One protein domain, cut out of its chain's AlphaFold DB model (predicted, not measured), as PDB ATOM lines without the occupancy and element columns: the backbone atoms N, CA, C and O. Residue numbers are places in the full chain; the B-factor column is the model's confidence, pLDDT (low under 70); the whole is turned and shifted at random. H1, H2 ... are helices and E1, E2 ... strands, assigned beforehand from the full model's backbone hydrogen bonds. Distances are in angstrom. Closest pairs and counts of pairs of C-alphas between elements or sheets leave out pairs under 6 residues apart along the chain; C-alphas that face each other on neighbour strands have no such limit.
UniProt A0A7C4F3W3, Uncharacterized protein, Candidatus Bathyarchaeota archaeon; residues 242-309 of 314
ATOM      1  N   LEU A 242     131.748 148.112 118.215       84.62
ATOM      2  CA  LEU A 242     131.980 148.376 116.795       84.62
ATOM      3  C   LEU A 242     131.364 149.702 116.315       84.62
ATOM      4  O   LEU A 242     131.980 150.410 115.522       84.62
ATOM      5  N   PHE A 243     130.174 150.063 116.807       84.06
ATOM      6  CA  PHE A 243     129.478 151.284 116.389       84.06
ATOM      7  C   PHE A 243     130.199 152.547 116.862       84.06
ATOM      8  O   PHE A 243     130.376 153.473 116.074       84.06
ATOM      9  N   ASN A 244     130.688 152.569 118.106       85.38
ATOM     10  CA  ASN A 244     131.469 153.700 118.617       85.38
ATOM     11  C   ASN A 244     132.796 153.865 117.881       85.38
ATOM     12  O   ASN A 244     133.215 154.992 117.634       85.38
ATOM     13  N   LEU A 245     133.444 152.758 117.515       84.69
ATOM     14  CA  LEU A 245     134.650 152.812 116.702       84.69
ATOM     15  C   LEU A 245     134.329 153.423 115.332       84.69
ATOM     16  O   LEU A 245     134.946 154.414 114.959       84.69
ATOM     17  N   LEU A 246     133.338 152.884 114.613       87.44
ATOM     18  CA  LEU A 246     132.974 153.342 113.270       87.44
ATOM     19  C   LEU A 246     132.435 154.780 113.233       87.44
ATOM     20  O   LEU A 246     132.660 155.442 112.219       87.44
ATOM     21  N   ASN A 247     131.824 155.285 114.312       87.94
ATOM     22  CA  ASN A 247     131.333 156.670 114.433       87.94
ATOM     23  C   ASN A 247     132.438 157.733 114.220       87.94
ATOM     24  O   ASN A 247     132.148 158.826 113.738       87.94
ATOM     25  N   GLY A 248     133.713 157.418 114.476       81.19
ATOM     26  CA  GLY A 248     134.825 158.363 114.297       81.19
ATOM     27  C   GLY A 248     135.071 159.261 115.521       81.19
ATOM     28  O   GLY A 248     134.561 158.970 116.602       81.19
ATOM     29  N   PRO A 249     135.902 160.318 115.410       86.38
ATOM     30  CA  PRO A 249     136.218 161.060 114.187       86.38
ATOM     31  C   PRO A 249     137.353 160.457 113.346       86.38
ATOM     32  O   PRO A 249     138.448 160.179 113.837       86.38
ATOM     33  N   TRP A 250     137.131 160.356 112.036       88.19
ATOM     34  CA  TRP A 250     138.105 159.841 111.070       88.19
ATOM     35  C   TRP A 250     138.728 160.960 110.251       88.19
ATOM     36  O   TRP A 250     138.019 161.794 109.693       88.19
ATOM     37  N   THR A 251     140.057 160.964 110.122       88.50
ATOM     38  CA  THR A 251     140.751 161.909 109.235       88.50
ATOM     39  C   THR A 251     140.935 161.286 107.860       88.50
ATOM     40  O   THR A 251     141.712 160.348 107.691       88.50
ATOM     41  N   ILE A 252     140.257 161.834 106.860       85.25
ATOM     42  CA  ILE A 252     140.265 161.315 105.495       85.25
ATOM     43  C   ILE A 252     140.877 162.363 104.574       85.25
ATOM     44  O   ILE A 252     140.532 163.539 104.633       85.25
ATOM     45  N   THR A 253     141.797 161.935 103.711       85.44
ATOM     46  CA  THR A 253     142.498 162.815 102.761       85.44
ATOM     47  C   THR A 253     141.854 162.699 101.393       85.44
ATOM     48  O   THR A 253     141.928 161.605 100.837       85.44
ATOM     49  N   CYS A 254     141.227 163.759 100.869       84.56
ATOM     50  CA  CYS A 254     140.633 163.802  99.523       84.56
ATOM     51  C   CYS A 254     141.649 163.354  98.457       84.56
ATOM     52  O   CYS A 254     142.784 163.814  98.459       84.56
ATOM     53  N   ASP A 255     141.253 162.461  97.554       82.88
ATOM     54  CA  ASP A 255     142.088 161.954  96.452       82.88
ATOM     55  C   ASP A 255     142.283 162.988  95.346       82.88
ATOM     56  O   ASP A 255     143.338 163.012  94.723       82.88
ATOM     57  N   LYS A 256     141.292 163.856  95.123       84.88
ATOM     58  CA  LYS A 256     141.366 164.898  94.094       84.88
ATOM     59  C   LYS A 256     142.162 166.117  94.537       84.88
ATOM     60  O   LYS A 256     143.055 166.555  93.825       84.88
ATOM     61  N   CYS A 257     141.845 166.672  95.708       87.62
ATOM     62  CA  CYS A 257     142.452 167.925  96.174       87.62
ATOM     63  C   CYS A 257     143.437 167.761  97.342       87.62
ATOM     64  O   CYS A 257     143.959 168.757  97.837       87.62
ATOM     65  N   GLY A 258     143.657 166.545  97.854       87.25
ATOM     66  CA  GLY A 258     144.580 166.295  98.971       87.25
ATOM     67  C   GLY A 258     144.132 166.856 100.328       87.25
ATOM     68  O   GLY A 258     144.844 166.706 101.320       87.25
ATOM     69  N   THR A 259     142.965 167.507 100.411       89.62
ATOM     70  CA  THR A 259     142.497 168.133 101.654       89.62
ATOM     71  C   THR A 259     142.150 167.068 102.691       89.62
ATOM     72  O   THR A 259     141.379 166.146 102.415       89.62
ATOM     73  N   LYS A 260     142.723 167.195 103.892       90.31
ATOM     74  CA  LYS A 260     142.415 166.343 105.045       90.31
ATOM     75  C   LYS A 260     141.208 166.910 105.775       90.31
ATOM     76  O   LYS A 260     141.256 168.044 106.234       90.31
ATOM     77  N   GLN A 261     140.156 166.115 105.908       89.19
ATOM     78  CA  GLN A 261     138.958 166.485 106.656       89.19
ATOM     79  C   GLN A 261     138.672 165.450 107.739       89.19
ATOM     80  O   GLN A 261     138.894 164.256 107.532       89.19
ATOM     81  N   ARG A 262     138.206 165.919 108.900       90.50
ATOM     82  CA  ARG A 262     137.676 165.048 109.950       90.50
ATOM     83  C   ARG A 262     136.195 164.843 109.697       90.50
ATOM     84  O   ARG A 262     135.473 165.824 109.561       90.50
ATOM     85  N   ILE A 263     135.769 163.589 109.621       88.44
ATOM     86  CA  ILE A 263     134.359 163.241 109.488       88.44
ATOM     87  C   ILE A 263     133.932 162.335 110.639       88.44
ATOM     88  O   ILE A 263     134.672 161.434 111.039       88.44
ATOM     89  N   GLU A 264     132.733 162.579 111.146       91.06
ATOM     90  CA  GLU A 264     132.000 161.655 112.008       91.06
ATOM     91  C   GLU A 264     131.001 160.913 111.123       91.06
ATOM     92  O   GLU A 264     130.349 161.518 110.265       91.06
ATOM     93  N   THR A 265     130.935 159.589 111.245       90.62
ATOM     94  CA  THR A 265     130.007 158.807 110.431       90.62
ATOM     95  C   THR A 265     128.638 158.815 111.099       90.62
ATOM     96  O   THR A 265     128.490 158.526 112.281       90.62
ATOM     97  N   MET A 266     127.612 159.181 110.335       91.25
ATOM     98  CA  MET A 266     126.230 159.037 110.788       91.25
ATOM     99  C   MET A 266     125.824 157.553 110.756       91.25
ATOM    100  O   MET A 266     126.409 156.791 109.979       91.25
ATOM    101  N   PRO A 267     124.787 157.127 111.504       92.19
ATOM    102  CA  PRO A 267     124.313 155.739 111.492       92.19
ATOM    103  C   PRO A 267     124.058 155.173 110.084       92.19
ATOM    104  O   PRO A 267     124.396 154.024 109.808       92.19
ATOM    105  N   GLN A 268     123.548 155.996 109.160       90.94
ATOM    106  CA  GLN A 268     123.347 155.624 107.754       90.94
ATOM    107  C   GLN A 268     124.678 155.389 107.021       90.94
ATOM    108  O   GLN A 268     124.785 154.491 106.190       90.94
ATOM    109  N   GLY A 269     125.707 156.180 107.337       89.00
ATOM    110  CA  GLY A 269     127.061 156.002 106.813       89.00
ATOM    111  C   GLY A 269     127.716 154.722 107.332       89.00
ATOM    112  O   GLY A 269     128.357 154.013 106.560       89.00
ATOM    113  N   ILE A 270     127.494 154.374 108.605       90.00
ATOM    114  CA  ILE A 270     127.940 153.096 109.181       90.00
ATOM    115  C   ILE A 270     127.265 151.920 108.482       90.00
ATOM    116  O   ILE A 270     127.941 150.967 108.097       90.00
ATOM    117  N   GLU A 271     125.949 151.986 108.278       90.50
ATOM    118  CA  GLU A 271     125.225 150.940 107.557       90.50
ATOM    119  C   GLU A 271     125.783 150.754 106.138       90.50
ATOM    120  O   GLU A 271     126.031 149.621 105.719       90.50
ATOM    121  N   GLN A 272     126.050 151.849 105.416       90.75
ATOM    122  CA  GLN A 272     126.676 151.793 104.092       90.75
ATOM    123  C   GLN A 272     128.079 151.175 104.141       90.75
ATOM    124  O   GLN A 272     128.380 150.301 103.328       90.75
ATOM    125  N   LEU A 273     128.916 151.568 105.109       90.56
ATOM    126  CA  LEU A 273     130.253 150.998 105.295       90.56
ATOM    127  C   LEU A 273     130.206 149.486 105.526       90.56
ATOM    128  O   LEU A 273     131.004 148.767 104.930       90.56
ATOM    129  N   LEU A 274     129.276 149.003 106.352       88.62
ATOM    130  CA  LEU A 274     129.137 147.578 106.659       88.62
ATOM    131  C   LEU A 274     128.550 146.782 105.486       88.62
ATOM    132  O   LEU A 274     129.030 145.690 105.196       88.62
ATOM    133  N   ARG A 275     127.539 147.316 104.788       91.38
ATOM    134  CA  ARG A 275     126.888 146.614 103.667       91.38
ATOM    135  C   ARG A 275     127.722 146.618 102.393       91.38
ATOM    136  O   ARG A 275     127.814 145.599 101.717       91.38
ATOM    137  N   ASN A 276     128.303 147.765 102.053       92.69
ATOM    138  CA  ASN A 276     128.934 147.990 100.754       92.69
ATOM    139  C   ASN A 276     130.468 147.993 100.838       92.69
ATOM    140  O   ASN A 276     131.138 148.028  99.807       92.69
ATOM    141  N   GLY A 277     131.043 148.012 102.047       90.19
ATOM    142  CA  GLY A 277     132.481 148.203 102.268       90.19
ATOM    143  C   GLY A 277     132.947 149.655 102.087       90.19
ATOM    144  O   GLY A 277     134.142 149.942 102.208       90.19
ATOM    145  N   TYR A 278     132.026 150.576 101.785       92.25
ATOM    146  CA  TYR A 278     132.299 151.995 101.594       92.25
ATOM    147  C   TYR A 278     131.078 152.871 101.903       92.25
ATOM    148  O   TYR A 278     129.941 152.423 101.798       92.25
ATOM    149  N   MET A 279     131.317 154.146 102.203       92.38
ATOM    150  CA  MET A 279     130.287 155.190 102.260       92.38
ATOM    151  C   MET A 279     130.666 156.372 101.376       92.38
ATOM    152  O   MET A 279     131.828 156.522 100.996       92.38
ATOM    153  N   THR A 280     129.698 157.224 101.053       90.06
ATOM    154  CA  THR A 280     129.981 158.495 100.381       90.06
ATOM    155  C   THR A 280     130.098 159.631 101.398       90.06
ATOM    156  O   THR A 280     129.266 159.763 102.287       90.06
ATOM    157  N   ALA A 281     131.159 160.431 101.300       88.62
ATOM    158  CA  ALA A 281     131.386 161.609 102.133       88.62
ATOM    159  C   ALA A 281     131.662 162.824 101.247       88.62
ATOM    160  O   ALA A 281     132.414 162.724 100.278       88.62
ATOM    161  N   GLU A 282     131.077 163.972 101.571       89.38
ATOM    162  CA  GLU A 282     131.301 165.194 100.804       89.38
ATOM    163  C   GLU A 282     132.661 165.824 101.118       89.38
ATOM    164  O   GLU A 282     133.112 165.837 102.266       89.38
ATOM    165  N   CYS A 283     133.346 166.340 100.094       88.62
ATOM    166  CA  CYS A 283     134.566 167.113 100.305       88.62
ATOM    167  C   CYS A 283     134.221 168.530 100.781       88.62
ATOM    168  O   CYS A 283     133.549 169.283 100.082       88.62
ATOM    169  N   SER A 284     134.744 168.911 101.947       88.56
ATOM    170  CA  SER A 284     134.537 170.235 102.551       88.56
ATOM    171  C   SER A 284     135.328 171.352 101.857       88.56
ATOM    172  O   SER A 284     135.142 172.521 102.178       88.56
ATOM    173  N   ASN A 285     136.234 171.023 100.926       89.50
ATOM    174  CA  ASN A 285     137.002 172.020 100.186       89.50
ATOM    175  C   ASN A 285     136.149 172.603  99.039       89.50
ATOM    176  O   ASN A 285     135.875 171.883  98.075       89.50
ATOM    177  N   PRO A 286     135.769 173.897  99.082       85.88
ATOM    178  CA  PRO A 286     134.937 174.517  98.049       85.88
ATOM    179  C   PRO A 286     135.629 174.584  96.681       85.88
ATOM    180  O   PRO A 286     134.949 174.652  95.662       85.88
ATOM    181  N   ASN A 287     136.964 174.509  96.657       87.69
ATOM    182  CA  ASN A 287     137.771 174.515  95.438       87.69
ATOM    183  C   ASN A 287     137.987 173.105  94.858       87.69
ATOM    184  O   ASN A 287     138.737 172.939  93.897       87.69
ATOM    185  N   CYS A 288     137.376 172.069  95.442       86.00
ATOM    186  CA  CYS A 288     137.433 170.724  94.888       86.00
ATOM    187  C   CYS A 288     136.509 170.631  93.664       86.00
ATOM    188  O   CYS A 288     135.306 170.408  93.798       86.00
ATOM    189  N   ASN A 289     137.076 170.813  92.468       80.12
ATOM    190  CA  ASN A 289     136.351 170.690  91.204       80.12
ATOM    191  C   ASN A 289     136.049 169.219  90.904       80.12
ATOM    192  O   ASN A 289     136.897 168.489  90.387       80.12
ATOM    193  N   ASP A 290     134.829 168.791  91.218       71.31
ATOM    194  CA  ASP A 290     134.298 167.513  90.771       71.31
ATOM    195  C   ASP A 290     133.002 167.735  89.988       71.31
ATOM    196  O   ASP A 290     132.008 168.213  90.530       71.31
ATOM    197  N   PHE A 291     133.044 167.451  88.685       59.19
ATOM    198  CA  PHE A 291     132.072 167.928  87.693       59.19
ATOM    199  C   PHE A 291     130.673 167.297  87.828       59.19
ATOM    200  O   PHE A 291     129.738 167.755  87.183       59.19
ATOM    201  N   MET A 292     130.507 166.257  88.655       55.91
ATOM    202  CA  MET A 292     129.246 165.501  88.742       55.91
ATOM    203  C   MET A 292     128.740 165.198  90.158       55.91
ATOM    204  O   MET A 292     127.594 164.788  90.285       55.91
ATOM    205  N   ALA A 293     129.530 165.411  91.214       59.66
ATOM    206  CA  ALA A 293     129.085 165.466  92.612       59.66
ATOM    207  C   ALA A 293     130.302 165.620  93.533       59.66
ATOM    208  O   ALA A 293     131.332 164.996  93.298       59.66
ATOM    209  N   ARG A 294     130.174 166.355  94.646       66.12
ATOM    210  CA  ARG A 294     131.231 166.479  95.674       66.12
ATOM    211  C   ARG A 294     131.383 165.224  96.548       66.12
ATOM    212  O   ARG A 294     131.979 165.305  97.619       66.12
ATOM    213  N   HIS A 295     130.829 164.083  96.135       71.38
ATOM    214  CA  HIS A 295     130.804 162.854  96.923       71.38
ATOM    215  C   HIS A 295     132.050 162.014  96.674       71.38
ATOM    216  O   HIS A 295     132.393 161.691  95.539       71.38
ATOM    217  N   ARG A 296     132.693 161.585  97.757       77.94
ATOM    218  CA  ARG A 296     133.849 160.700  97.715       77.94
ATOM    219  C   ARG A 296     133.566 159.375  98.388       77.94
ATOM    220  O   ARG A 296     133.019 159.331  99.483       77.94
ATOM    221  N   LYS A 297     134.038 158.303  97.758       85.56
ATOM    222  CA  LYS A 297     134.026 156.958  98.317       85.56
ATOM    223  C   LYS A 297     135.055 156.843  99.449       85.56
ATOM    224  O   LYS A 297     136.260 156.920  99.222       85.56
ATOM    225  N   VAL A 298     134.576 156.662 100.671       86.81
ATOM    226  CA  VAL A 298     135.376 156.315 101.845       86.81
ATOM    227  C   VAL A 298     135.264 154.818 102.050       86.81
ATOM    228  O   VAL A 298     134.198 154.326 102.401       86.81
ATOM    229  N   GLU A 299     136.353 154.092 101.830       89.50
ATOM    230  CA  GLU A 299     136.380 152.645 102.029       89.50
ATOM    231  C   GLU A 299     136.715 152.294 103.479       89.50
ATOM    232  O   GLU A 299     137.589 152.911 104.095       89.50
ATOM    233  N   LEU A 300     136.086 151.243 104.003       86.25
ATOM    234  CA  LEU A 300     136.366 150.727 105.344       86.25
ATOM    235  C   LEU A 300     137.853 150.374 105.514       86.25
ATOM    236  O   LEU A 300     138.463 150.676 106.539       86.25
ATOM    237  N   LYS A 301     138.476 149.826 104.462       86.31
ATOM    238  CA  LYS A 301     139.919 149.552 104.426       86.31
ATOM    239  C   LYS A 301     140.751 150.819 104.640       86.31
ATOM    240  O   LYS A 301     141.760 150.757 105.332       86.31
ATOM    241  N   ALA A 302     140.345 151.957 104.078       84.12
ATOM    242  CA  ALA A 302     141.060 153.222 104.239       84.12
ATOM    243  C   ALA A 302     140.937 153.767 105.671       84.12
ATOM    244  O   ALA A 302     141.915 154.282 106.211       84.12
ATOM    245  N   ILE A 303     139.768 153.597 106.299       84.50
ATOM    246  CA  ILE A 303     139.538 153.937 107.710       84.50
ATOM    247  C   ILE A 303     140.465 153.107 108.610       84.50
ATOM    248  O   ILE A 303     141.264 153.671 109.360       84.50
ATOM    249  N   ILE A 304     140.447 151.782 108.457       83.25
ATOM    250  CA  ILE A 304     141.307 150.855 109.210       83.25
ATOM    251  C   ILE A 304     142.792 151.167 108.966       83.25
ATOM    252  O   ILE A 304     143.585 151.251 109.903       83.25
ATOM    253  N   PHE A 305     143.177 151.414 107.712       82.25
ATOM    254  CA  PHE A 305     144.558 151.733 107.356       82.25
ATOM    255  C   PHE A 305     145.037 153.049 107.976       82.25
ATOM    256  O   PHE A 305     146.196 153.133 108.380       82.25
ATOM    257  N   SER A 306     144.165 154.058 108.085       80.81
ATOM    258  CA  SER A 306     144.483 155.336 108.737       80.81
ATOM    259  C   SER A 306     144.713 155.206 110.246       80.81
ATOM    260  O   SER A 306     145.468 155.990 110.815       80.81
ATOM    261  N   TYR A 307     144.098 154.201 110.876       80.31
ATOM    262  CA  TYR A 307     144.268 153.895 112.293       80.31
ATOM    263  C   TYR A 307     145.575 153.129 112.554       80.31
ATOM    264  O   TYR A 307     146.372 153.485 113.427       80.31
ATOM    265  N   ILE A 308     145.826 152.087 111.754       79.69
ATOM    266  CA  ILE A 308     147.004 151.222 111.902       79.69
ATOM    267  C   ILE A 308     148.273 151.969 111.490       79.69
ATOM    268  O   ILE A 308     149.274 151.959 112.214       79.69
ATOM    269  N   SER A 309     148.238 152.674 110.356       76.62
ATOM    270  CA  SER A 309     149.403 153.408 109.872       76.62
ATOM    271  C   SER A 309     149.716 154.549 110.833       76.62
ATOM    272  O   SER A 309     148.879 155.437 111.005       76.62
TER     273      SER A 309
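AT A GLANCE: This is residues 242 to 309 of the 314 residues of an uncharacterized protein of Candidatus Bathyarchaeota archaeon (UniProt A0A7C4F3W3). Two small strand hairpins, E1 with E2 and E3 with E4, sit loosely near each other, with their loops toward one end of the domain and three helices gathered toward the other. H2 packs on the E3 and E4 hairpin, H3 follows E4 with no residue between them and packs on E1, and H1 packs on H2 at the far end from the long loop of residues 283 to 294. The 68 printed residues hold three named helices and four named strands in the order H1, E1, E2, H2, E3, E4, H3, and each two-stranded sheet is antiparallel. The class is mixed, helices and strands. The whole is compact, with a radius of gyration of the C-alphas of 11.8 A and spans of 34 by 24 by 16 A.

IN THESE COORDINATES: H1 takes residues 242 to 247, 8.6 A from first to last C-alpha, and starts at C-alpha 242 at (131.980, 148.376, 116.795). E1, residues 250 to 253, measures 9.9 A, and E2, residues 260 to 263, 9.7 A. H2, residues 267 to 276, is the longest helix at 14.0 A and begins at C-alpha 267 at (124.313, 155.739, 111.492). E3, residues 278 to 282, measures 13.3 A, and E4, residues 295 to 299, 12.7 A. H3, residues 300 to 308, measures 12.5 A and ends at C-alpha 308 at (147.004, 151.222, 111.902).

HOW THE PARTS SIT: H1 and H2 touch, at a steep tilt of 64 degrees and opposite ways; their closest C-alphas are those of Leu 246 and Ile 270, 6.5 A apart. E1 and E2 form an antiparallel hairpin at 149 degrees, with N 250 and O 263 within hydrogen-bond range at 2.9 A. E2 and E3 are apart, but only just, at 8.1 A. The closest C-alphas of H2 and E3 are those of Leu 273 and Met 279, 5.2 A apart. E3 and E4 form the other antiparallel hairpin, at 146 degrees, with N 281 and O 296 within range at 2.8 A. The closest C-alphas of E1 and E4 are those of Ile 252 and Val 298, 7.9 A apart. The closest C-alphas of E1 and H3 are those of Trp 250 and Ile 303, 6.9 A apart. H2 and H3 are close but not clearly touching, about perpendicular at 75 degrees, with the C-alphas of Leu 273 and Leu 300 closest at 6.1 A. In H1, H2 and H3, every O i to N i+4 pair is within hydrogen-bond range.

THE WHOLE: The two C-alphas farthest apart are those of Leu 242 and Phe 291, at 35.1 A. The printed part has no cut. The link from E3 to E4 is long, with 12 residues; the link from E1 to E2 is short, and the other four are tight. The mean pLDDT of the printed part is 85.0, and residues 291 to 294 are under 70.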